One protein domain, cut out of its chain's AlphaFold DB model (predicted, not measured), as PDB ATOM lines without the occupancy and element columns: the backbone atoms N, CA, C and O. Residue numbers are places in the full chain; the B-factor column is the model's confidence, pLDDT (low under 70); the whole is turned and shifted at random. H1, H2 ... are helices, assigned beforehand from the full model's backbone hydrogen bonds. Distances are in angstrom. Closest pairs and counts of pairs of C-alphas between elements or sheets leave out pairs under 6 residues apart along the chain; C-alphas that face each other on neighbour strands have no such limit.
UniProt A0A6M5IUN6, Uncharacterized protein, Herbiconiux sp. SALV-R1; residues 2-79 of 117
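This is residues 2 to 79 of the 117 residues of an uncharacterized protein of Herbiconiux sp. SALV-R1 (UniProt A0A6M5IUN6). One long helix, H2, runs through the middle, with the last part of H3 packed on one side of it and the short H1 meeting its other side end-on, with its last residue, Leu 21, closest to H2. H2 and H3 form a helical hairpin shaped like a narrow V, open toward the link between them and closed where the last part of H3 meets the middle of H2. After H3, residues 69 to 79 fold back beside it. The printed part has 78 residues with three named helices, H1, H2 and H3 along the chain, and no named strand, and its class is all helix. It is compact, with a radius of gyration of the C-alphas of 13.3 A and spans of 39 by 28 by 21 A.

H2, residues 32 to 50, is 27.3 A long from C-alpha 32 at (137.824, 105.150, 78.408) to C-alpha 50 at (156.846, 107.075, 58.916). H3, residues 57 to 68, is 16.3 A long and ends with C-alpha 68 at (151.547, 106.638, 78.282). H1, residues 14 to 21, begins with C-alpha 14 at (138.687, 94.528, 65.751).

H2 touches H3 with residues 37 to 44 alone, and H3 touches H2 with residues 63 to 68 alone. Their closest C-alphas, of Asn 40 and Leu 67, are 5.0 A apart. This hairpin has a shallow tilt of 30 degrees, opposite ways. H2 touches H1 with residues 35 to 42 alone, the closest C-alphas being those of Leu 21 and Ser 39, 6.5 A apart. H1 and H2 are only just about perpendicular, at 72 degrees. H1 and H3 are apart. In H1, H2 and H3 every O i to N i+4 pair is within hydrogen-bond range.

The two C-alphas farthest apart, of Thr 28 and Pro 54, are 40.2 A apart. The printed part has no cut, and both links, H1 to H2 and H2 to H3, are short. Residues 2 to 13 hold no named element. The mean pLDDT of the printed part is 82.9, with residues 2 to 10 and 28 to 29 under 70.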
ATOM      1  N   HIS A   2     148.687  93.164  66.076       40.22
ATOM      2  CA  HIS A   2     148.224  92.071  66.955       40.22
ATOM      3  C   HIS A   2     149.217  91.523  67.996       40.22
ATOM      4  O   HIS A   2     148.850  90.595  68.700       40.22
ATOM      5  N   GLN A   3     150.451  92.025  68.108       48.12
ATOM      6  CA  GLN A   3     151.464  91.439  69.007       48.12
ATOM      7  C   GLN A   3     152.417  92.512  69.562       48.12
ATOM      8  O   GLN A   3     153.614  92.486  69.301       48.12
ATOM      9  N   SER A   4     151.895  93.502  70.279       38.19
ATOM     10  CA  SER A   4     152.726  94.280  71.204       38.19
ATOM     11  C   SER A   4     152.179  94.003  72.590       38.19
ATOM     12  O   SER A   4     150.960  93.960  72.747       38.19
ATOM     13  N   ASN A   5     153.058  93.737  73.551       33.72
ATOM     14  CA  ASN A   5     152.789  93.128  74.861       33.72
ATOM     15  C   ASN A   5     151.903  93.978  75.811       33.72
ATOM     16  O   ASN A   5     152.096  93.958  77.012       33.72
ATOM     17  N   ALA A   6     150.952  94.757  75.289       43.81
ATOM     18  CA  ALA A   6     149.872  95.429  76.002       43.81
ATOM     19  C   ALA A   6     148.636  95.654  75.088       43.81
ATOM     20  O   ALA A   6     148.067  96.734  75.043       43.81
ATOM     21  N   ILE A   7     148.192  94.609  74.381       45.84
ATOM     22  CA  ILE A   7     146.765  94.215  74.408       45.84
ATOM     23  C   ILE A   7     146.609  93.203  75.568       45.84
ATOM     24  O   ILE A   7     145.898  92.213  75.468       45.84
ATOM     25  N   GLU A   8     147.361  93.361  76.663       48.09
ATOM     26  CA  GLU A   8     147.579  92.294  77.655       48.09
ATOM     27  C   GLU A   8     146.314  91.919  78.442       48.09
ATOM     28  O   GLU A   8     146.343  90.913  79.140       48.09
ATOM     29  N   ASN A   9     145.211  92.670  78.292       51.50
ATOM     30  CA  ASN A   9     143.850  92.310  78.721       51.50
ATOM     31  C   ASN A   9     142.749  93.134  78.004       51.50
ATOM     32  O   ASN A   9     141.688  93.366  78.583       51.50
ATOM     33  N   SER A  10     142.977  93.634  76.780       63.41
ATOM     34  CA  SER A  10     141.970  94.503  76.142       63.41
ATOM     35  C   SER A  10     140.729  93.719  75.701       63.41
ATOM     36  O   SER A  10     140.826  92.630  75.136       63.41
ATOM     37  N   THR A  11     139.558  94.304  75.936       73.25
ATOM     38  CA  THR A  11     138.233  93.816  75.543       73.25
ATOM     39  C   THR A  11     137.742  94.405  74.214       73.25
ATOM     40  O   THR A  11     136.636  94.086  73.769       73.25
ATOM     41  N   LEU A  12     138.548  95.253  73.561       78.62
ATOM     42  CA  LEU A  12     138.210  95.862  72.274       78.62
ATOM     43  C   LEU A  12     138.136  94.809  71.162       78.62
ATOM     44  O   LEU A  12     139.037  93.988  70.983       78.62
ATOM     45  N   THR A  13     137.063  94.866  70.370       79.38
ATOM     46  CA  THR A  13     136.962  94.079  69.139       79.38
ATOM     47  C   THR A  13     137.798  94.720  68.028       79.38
ATOM     48  O   THR A  13     138.198  95.887  68.116       79.38
ATOM     49  N   LEU A  14     138.046  93.973  66.947       78.75
ATOM     50  CA  LEU A  14     138.687  94.528  65.751       78.75
ATOM     51  C   LEU A  14     137.886  95.713  65.188       78.75
ATOM     52  O   LEU A  14     138.465  96.759  64.926       78.75
ATOM     53  N   GLU A  15     136.558  95.579  65.096       80.75
ATOM     54  CA  GLU A  15     135.667  96.650  64.627       80.75
ATOM     55  C   GLU A  15     135.739  97.895  65.526       80.75
ATOM     56  O   GLU A  15     135.833  99.017  65.028       80.75
ATOM     57  N   ASP A  16     135.729  97.718  66.852       80.69
ATOM     58  CA  ASP A  16     135.865  98.840  67.787       80.69
ATOM     59  C   ASP A  16     137.215  99.538  67.616       80.69
ATOM     60  O   ASP A  16     137.277 100.767  67.618       80.69
ATOM     61  N   THR A  17     138.279  98.757  67.427       78.88
ATOM     62  CA  THR A  17     139.625  99.279  67.185       78.88
ATOM     63  C   THR A  17     139.643 100.111  65.907       78.88
ATOM     64  O   THR A  17     139.977 101.289  65.960       78.88
ATOM     65  N   GLU A  18     139.204  99.559  64.774       81.94
ATOM     66  CA  GLU A  18     139.159 100.268  63.485       81.94
ATOM     67  C   GLU A  18     138.355 101.575  63.564       81.94
ATOM     68  O   GLU A  18     138.779 102.600  63.025       81.94
ATOM     69  N   ARG A  19     137.233 101.579  64.293       83.00
ATOM     70  CA  ARG A  19     136.419 102.784  64.507       83.00
ATOM     71  C   ARG A  19     137.149 103.846  65.316       83.00
ATOM     72  O   ARG A  19     137.112 105.006  64.915       83.00
ATOM     73  N   ILE A  20     137.803 103.474  66.418       82.50
ATOM     74  CA  ILE A  20     138.604 104.408  67.229       82.50
ATOM     75  C   ILE A  20     139.698 105.038  66.361       82.50
ATOM     76  O   ILE A  20     139.873 106.256  66.373       82.50
ATOM     77  N   LEU A  21     140.386 104.228  65.553       77.25
ATOM     78  CA  LEU A  21     141.447 104.701  64.658       77.25
ATOM     79  C   LEU A  21     140.937 105.661  63.581       77.25
ATOM     80  O   LEU A  21     141.647 106.586  63.197       77.25
ATOM     81  N   ALA A  22     139.695 105.488  63.134       82.94
ATOM     82  CA  ALA A  22     139.027 106.410  62.221       82.94
ATOM     83  C   ALA A  22     138.474 107.682  62.908       82.94
ATOM     84  O   ALA A  22     137.780 108.468  62.265       82.94
ATOM     85  N   GLY A  23     138.739 107.890  64.205       75.88
ATOM     86  CA  GLY A  23     138.206 109.012  64.993       75.88
ATOM     87  C   GLY A  23     136.744 108.839  65.419       75.88
ATOM     88  O   GLY A  23     136.093 109.800  65.832       75.88
ATOM     89  N   GLY A  24     136.208 107.627  65.288       77.12
ATOM     90  CA  GLY A  24     134.853 107.260  65.673       77.12
ATOM     91  C   GLY A  24     134.738 106.762  67.116       77.12
ATOM     92  O   GLY A  24     135.711 106.622  67.852       77.12
ATOM     93  N   VAL A  25     133.502 106.465  67.519       75.81
ATOM     94  CA  VAL A  25     133.172 105.911  68.843       75.81
ATOM     95  C   VAL A  25     133.015 104.389  68.733       75.81
ATOM     96  O   VAL A  25     132.438 103.942  67.733       75.81
ATOM     97  N   PRO A  26     133.459 103.588  69.720       76.81
ATOM     98  CA  PRO A  26     133.200 102.148  69.761       76.81
ATOM     99  C   PRO A  26     131.709 101.806  69.661       76.81
ATOM    100  O   PRO A  26     130.836 102.614  69.982       76.81
ATOM    101  N   THR A  27     131.407 100.590  69.220       72.25
ATOM    102  CA  THR A  27     130.033 100.085  69.058       72.25
ATOM    103  C   THR A  27     129.319  99.838  70.386       72.25
ATOM    104  O   THR A  27     128.092  99.866  70.450       72.25
ATOM    105  N   THR A  28     130.078  99.600  71.455       69.31
ATOM    106  CA  THR A  28     129.579  99.301  72.802       69.31
ATOM    107  C   THR A  28     130.289 100.195  73.819       69.31
ATOM    108  O   THR A  28     131.366 100.712  73.540       69.31
ATOM    109  N   ALA A  29     129.723 100.362  75.017       66.25
ATOM    110  CA  ALA A  29     130.448 100.984  76.122       66.25
ATOM    111  C   ALA A  29     131.754 100.209  76.399       66.25
ATOM    112  O   ALA A  29     131.731  98.994  76.622       66.25
ATOM    113  N   ARG A  30     132.880 100.919  76.350       71.88
ATOM    114  CA  ARG A  30     134.229 100.422  76.650       71.88
ATOM    115  C   ARG A  30     134.844 101.306  77.723       71.88
ATOM    116  O   ARG A  30     134.395 102.439  77.912       71.88
ATOM    117  N   ASP A  31     135.851 100.794  78.419       78.81
ATOM    118  CA  ASP A  31     136.610 101.625  79.345       78.81
ATOM    119  C   ASP A  31     137.292 102.753  78.550       78.81
ATOM    120  O   ASP A  31     137.956 102.504  77.539       78.81
ATOM    121  N   LEU A  32     137.126 104.003  78.994       81.19
ATOM    122  CA  LEU A  32     137.824 105.150  78.408       81.19
ATOM    123  C   LEU A  32     139.335 104.916  78.369       81.19
ATOM    124  O   LEU A  32     139.995 105.345  77.426       81.19
ATOM    125  N   ARG A  33     139.872 104.206  79.363       81.56
ATOM    126  CA  ARG A  33     141.279 103.833  79.418       81.56
ATOM    127  C   ARG A  33     141.703 103.002  78.206       81.56
ATOM    128  O   ARG A  33     142.727 103.314  77.609       81.56
ATOM    129  N   GLU A  34     140.918 102.003  77.803       79.94
ATOM    130  CA  GLU A  34     141.237 101.153  76.645       79.94
ATOM    131  C   GLU A  34     141.211 101.942  75.332       79.94
ATOM    132  O   GLU A  34     142.036 101.721  74.447       79.94
ATOM    133  N   ILE A  35     140.287 102.900  75.216       83.69
ATOM    134  CA  ILE A  35     140.207 103.790  74.052       83.69
ATOM    135  C   ILE A  35     141.463 104.664  73.963       83.69
ATOM    136  O   ILE A  35     142.027 104.821  72.876       83.69
ATOM    137  N   VAL A  36     141.923 105.207  75.096       87.62
ATOM    138  CA  VAL A  36     143.159 106.003  75.170       87.62
ATOM    139  C   VAL A  36     144.379 105.138  74.837       87.62
ATOM    140  O   VAL A  36     145.203 105.551  74.026       87.62
ATOM    141  N   GLU A  37     144.470 103.921  75.380       86.88
ATOM    142  CA  GLU A  37     145.547 102.964  75.084       86.88
ATOM    143  C   GLU A  37     145.623 102.624  73.585       86.88
ATOM    144  O   GLU A  37     146.693 102.748  72.980       86.88
ATOM    145  N   ALA A  38     144.493 102.281  72.956       84.81
ATOM    146  CA  ALA A  38     144.436 101.967  71.527       84.81
ATOM    147  C   ALA A  38     144.801 103.174  70.645       84.81
ATOM    148  O   ALA A  38     145.578 103.043  69.695       84.81
ATOM    149  N   SER A  39     144.285 104.358  70.987       87.44
ATOM    150  CA  SER A  39     144.571 105.606  70.268       87.44
ATOM    151  C   SER A  39     146.055 105.971  70.334       87.44
ATOM    152  O   SER A  39     146.674 106.279  69.313       87.44
ATOM    153  N   ASN A  40     146.649 105.901  71.528       92.75
ATOM    154  CA  ASN A  40     148.060 106.209  71.734       92.75
ATOM    155  C   ASN A  40     148.965 105.235  70.975       92.75
ATOM    156  O   ASN A  40     149.893 105.667  70.291       92.75
ATOM    157  N   LEU A  41     148.679 103.930  71.054       90.31
ATOM    158  CA  LEU A  41     149.455 102.906  70.359       90.31
ATOM    159  C   LEU A  41     149.453 103.123  68.845       90.31
ATOM    160  O   LEU A  41     150.496 102.989  68.204       90.31
ATOM    161  N   ALA A  42     148.304 103.465  68.269       87.81
ATOM    162  CA  ALA A  42     148.211 103.685  66.835       87.81
ATOM    163  C   ALA A  42     148.994 104.909  66.376       87.81
ATOM    164  O   ALA A  42     149.712 104.818  65.385       87.81
ATOM    165  N   ARG A  43     148.932 106.011  67.128       91.94
ATOM    166  CA  ARG A  43     149.715 107.213  66.828       91.94
ATOM    167  C   ARG A  43     151.221 106.953  66.896       91.94
ATOM    168  O   ARG A  43     151.939 107.332  65.982       91.94
ATOM    169  N   VAL A  44     151.683 106.250  67.934       94.69
ATOM    170  CA  VAL A  44     153.099 105.865  68.063       94.69
ATOM    171  C   VAL A  44     153.520 104.912  66.943       94.69
ATOM    172  O   VAL A  44     154.624 105.026  66.425       94.69
ATOM    173  N   THR A  45     152.652 103.977  66.549       89.06
ATOM    174  CA  THR A  45     152.935 103.047  65.444       89.06
ATOM    175  C   THR A  45     153.042 103.782  64.111       89.06
ATOM    176  O   THR A  45     153.942 103.485  63.332       89.06
ATOM    177  N   ASP A  46     152.140 104.728  63.850       92.12
ATOM    178  CA  ASP A  46     152.173 105.552  62.642       92.12
ATOM    179  C   ASP A  46     153.448 106.404  62.584       92.12
ATOM    180  O   ASP A  46     154.158 106.375  61.579       92.12
ATOM    181  N   ASP A  47     153.813 107.071  63.683       94.50
ATOM    182  CA  ASP A  47     155.061 107.838  63.751       94.50
ATOM    183  C   ASP A  47     156.288 106.932  63.569       94.50
ATOM    184  O   ASP A  47     157.187 107.253  62.799       94.50
ATOM    185  N   LEU A  48     156.310 105.747  64.186       90.88
ATOM    186  CA  LEU A  48     157.409 104.789  64.040       90.88
ATOM    187  C   LEU A  48     157.579 104.296  62.596       90.88
ATOM    188  O   LEU A  48     158.711 104.130  62.146       90.88
ATOM    189  N   LEU A  49     156.483 104.052  61.873       90.69
ATOM    190  CA  LEU A  49     156.525 103.578  60.486       90.69
ATOM    191  C   LEU A  49     156.914 104.677  59.490       90.69
ATOM    192  O   LEU A  49     157.480 104.365  58.442       90.69
ATOM    193  N   ASN A  50     156.611 105.937  59.805       93.12
ATOM    194  CA  ASN A  50     156.846 107.075  58.916       93.12
ATOM    195  C   ASN A  50     158.077 107.920  59.296       93.12
ATOM    196  O   ASN A  50     158.509 108.762  58.506       93.12
ATOM    197  N   SER A  51     158.649 107.722  60.486       90.81
ATOM    198  CA  SER A  51     159.808 108.481  60.954       90.81
ATOM    199  C   SER A  51     161.072 108.118  60.176       90.81
ATOM    200  O   SER A  51     161.416 106.952  59.984       90.81
ATOM    201  N   THR A  52     161.804 109.151  59.761       92.19
ATOM    202  CA  THR A  52     163.155 109.048  59.189       92.19
ATOM    203  C   THR A  52     164.236 109.480  60.184       92.19
ATOM    204  O   THR A  52     165.420 109.518  59.844       92.19
ATOM    205  N   GLU A  53     163.843 109.815  61.418       92.88
ATOM    206  CA  GLU A  53     164.758 110.229  62.476       92.88
ATOM    207  C   GLU A  53     165.592 109.028  62.959       92.88
ATOM    208  O   GLU A  53     165.035 107.966  63.252       92.88
ATOM    209  N   PRO A  54     166.927 109.159  63.082       91.81
ATOM    210  CA  PRO A  54     167.755 108.098  63.639       91.81
ATOM    211  C   PRO A  54     167.331 107.720  65.062       91.81
ATOM    212  O   PRO A  54     167.049 108.586  65.892       91.81
ATOM    213  N   LEU A  55     167.373 106.422  65.378       91.88
ATOM    214  CA  LEU A  55     167.007 105.941  66.707       91.88
ATOM    215  C   LEU A  55     167.919 106.543  67.795       91.88
ATOM    216  O   LEU A  55     169.145 106.365  67.813       91.88
ATOM    217  N   SER A  56     167.286 107.248  68.728       95.06
ATOM    218  CA  SER A  56     167.916 107.959  69.838       95.06
ATOM    219  C   SER A  56     167.137 107.732  71.135       95.06
ATOM    220  O   SER A  56     165.981 107.301  71.116       95.06
ATOM    221  N   VAL A  57     167.764 108.032  72.278       96.62
ATOM    222  CA  VAL A  57     167.070 108.014  73.574       96.62
ATOM    223  C   VAL A  57     165.917 109.006  73.585       96.62
ATOM    224  O   VAL A  57     164.838 108.671  74.064       96.62
ATOM    225  N   ASP A  58     166.113 110.197  73.021       96.62
ATOM    226  CA  ASP A  58     165.079 111.227  72.987       96.62
ATOM    227  C   ASP A  58     163.869 110.786  72.161       96.62
ATOM    228  O   ASP A  58     162.735 110.966  72.604       96.62
ATOM    229  N   LEU A  59     164.089 110.149  71.006       96.00
ATOM    230  CA  LEU A  59     163.020 109.563  70.190       96.00
ATOM    231  C   LEU A  59     162.285 108.452  70.948       96.00
ATOM    232  O   LEU A  59     161.056 108.457  71.019       96.00
ATOM    233  N   LEU A  60     163.026 107.553  71.604       95.75
ATOM    234  CA  LEU A  60     162.448 106.475  72.409       95.75
ATOM    235  C   LEU A  60     161.601 107.021  73.566       95.75
ATOM    236  O   LEU A  60     160.478 106.566  73.787       95.75
ATOM    237  N   LEU A  61     162.106 108.012  74.301       97.88
ATOM    238  CA  LEU A  61     161.376 108.641  75.401       97.88
ATOM    239  C   LEU A  61     160.186 109.467  74.904       97.88
ATOM    240  O   LEU A  61     159.187 109.569  75.617       97.88
ATOM    241  N   ARG A  62     160.244 110.019  73.689       97.75
ATOM    242  CA  ARG A  62     159.102 110.683  73.055       97.75
ATOM    243  C   ARG A  62     157.988 109.685  72.775       97.75
ATOM    244  O   ARG A  62     156.894 109.876  73.295       97.75
ATOM    245  N   TRP A  63     158.273 108.579  72.089       97.56
ATOM    246  CA  TRP A  63     157.292 107.508  71.877       97.56
ATOM    247  C   TRP A  63     156.752 106.948  73.192       97.56
ATOM    248  O   TRP A  63     155.551 106.755  73.334       97.56
ATOM    249  N   HIS A  64     157.609 106.763  74.198       97.38
ATOM    250  CA  HIS A  64     157.178 106.324  75.524       97.38
ATOM    251  C   HIS A  64     156.241 107.330  76.210       97.38
ATOM    252  O   HIS A  64     155.288 106.934  76.880       97.38
ATOM    253  N   ARG A  65     156.491 108.637  76.059       97.94
ATOM    254  CA  ARG A  65     155.577 109.681  76.540       97.94
ATOM    255  C   ARG A  65     154.235 109.554  75.849       97.94
ATOM    256  O   ARG A  65     153.222 109.448  76.519       97.94
ATOM    257  N   GLU A  66     154.250 109.540  74.525       96.69
ATOM    258  CA  GLU A  66     153.053 109.468  73.700       96.69
ATOM    259  C   GLU A  66     152.204 108.238  73.977       96.69
ATOM    260  O   GLU A  66     150.983 108.353  74.025       96.69
ATOM    261  N   LEU A  67     152.852 107.100  74.217       94.69
ATOM    262  CA  LEU A  67     152.183 105.856  74.551       94.69
ATOM    263  C   LEU A  67     151.459 105.935  75.903       94.69
ATOM    264  O   LEU A  67     150.370 105.389  76.033       94.69
ATOM    265  N   LEU A  68     152.047 106.610  76.900       94.94
ATOM    266  CA  LEU A  68     151.547 106.638  78.282       94.94
ATOM    267  C   LEU A  68     150.713 107.869  78.650       94.94
ATOM    268  O   LEU A  68     150.099 107.867  79.721       94.94
ATOM    269  N   THR A  69     150.684 108.905  77.812       94.94
ATOM    270  CA  THR A  69     149.899 110.121  78.069       94.94
ATOM    271  C   THR A  69     148.426 109.778  78.296       94.94
ATOM    272  O   THR A  69     147.812 109.088  77.484       94.94
ATOM    273  N   GLY A  70     147.848 110.255  79.397       89.56
ATOM    274  CA  GLY A  70     146.460 109.977  79.781       89.56
ATOM    275  C   GLY A  70     146.227 108.588  80.393       89.56
ATOM    276  O   GLY A  70     145.100 108.272  80.765       89.56
ATOM    277  N   ILE A  71     147.277 107.768  80.533       89.12
ATOM    278  CA  ILE A  71     147.236 106.434  81.160       89.12
ATOM    279  C   ILE A  71     148.083 106.415  82.434       89.12
ATOM    280  O   ILE A  71     147.648 105.899  83.468       89.12
ATOM    281  N   ARG A  72     149.310 106.946  82.351       91.25
ATOM    282  CA  ARG A  72     150.281 107.018  83.449       91.25
ATOM    283  C   ARG A  72     151.248 108.194  83.260       91.25
ATOM    284  O   ARG A  72     152.443 108.017  83.005       91.25
ATOM    285  N   ASP A  73     150.718 109.406  83.389       94.38
ATOM    286  CA  ASP A  73     151.454 110.652  83.132       94.38
ATOM    287  C   ASP A  73     152.687 110.841  84.037       94.38
ATOM    288  O   ASP A  73     153.684 111.424  83.615       94.38
ATOM    289  N   ASP A  74     152.676 110.297  85.259       95.00
ATOM    290  CA  ASP A  74     153.803 110.346  86.205       95.00
ATOM    291  C   ASP A  74     155.038 109.557  85.731       95.00
ATOM    292  O   ASP A  74     156.169 109.823  86.164       95.00
ATOM    293  N   ALA A  75     154.834 108.582  84.843       94.56
ATOM    294  CA  ALA A  75     155.881 107.756  84.247       94.56
ATOM    295  C   ALA A  75     156.176 108.115  82.782       94.56
ATOM    296  O   ALA A  75     157.209 107.707  82.249       94.56
ATOM    297  N   ALA A  76     155.305 108.888  82.132       96.81
ATOM    298  CA  ALA A  76     155.391 109.200  80.714       96.81
ATOM    299  C   ALA A  76     156.713 109.906  80.345       96.81
ATOM    300  O   ALA A  76     157.085 110.950  80.889       96.81
ATOM    301  N   GLY A  77     157.423 109.329  79.372       97.81
ATOM    302  CA  GLY A  77     158.627 109.922  78.783       97.81
ATOM    303  C   GLY A  77     159.854 110.009  79.683       97.81
ATOM    304  O   GLY A  77     160.660 110.923  79.518       97.81
ATOM    305  N   ARG A  78     160.007 109.085  80.634       97.44
ATOM    306  CA  ARG A  78     161.232 108.939  81.427       97.44
ATOM    307  C   ARG A  78     161.557 107.475  81.681       97.44
ATOM    308  O   ARG A  78     160.670 106.625  81.684       97.44
ATOM    309  N   PHE A  79     162.819 107.200  81.986       97.25
ATOM    310  CA  PHE A  79     163.197 105.913  82.552       97.25
ATOM    311  C   PHE A  79     162.663 105.752  83.977       97.25
ATOM    312  O   PHE A  79     162.375 106.724  84.693       97.25
TER     313      PHE A  79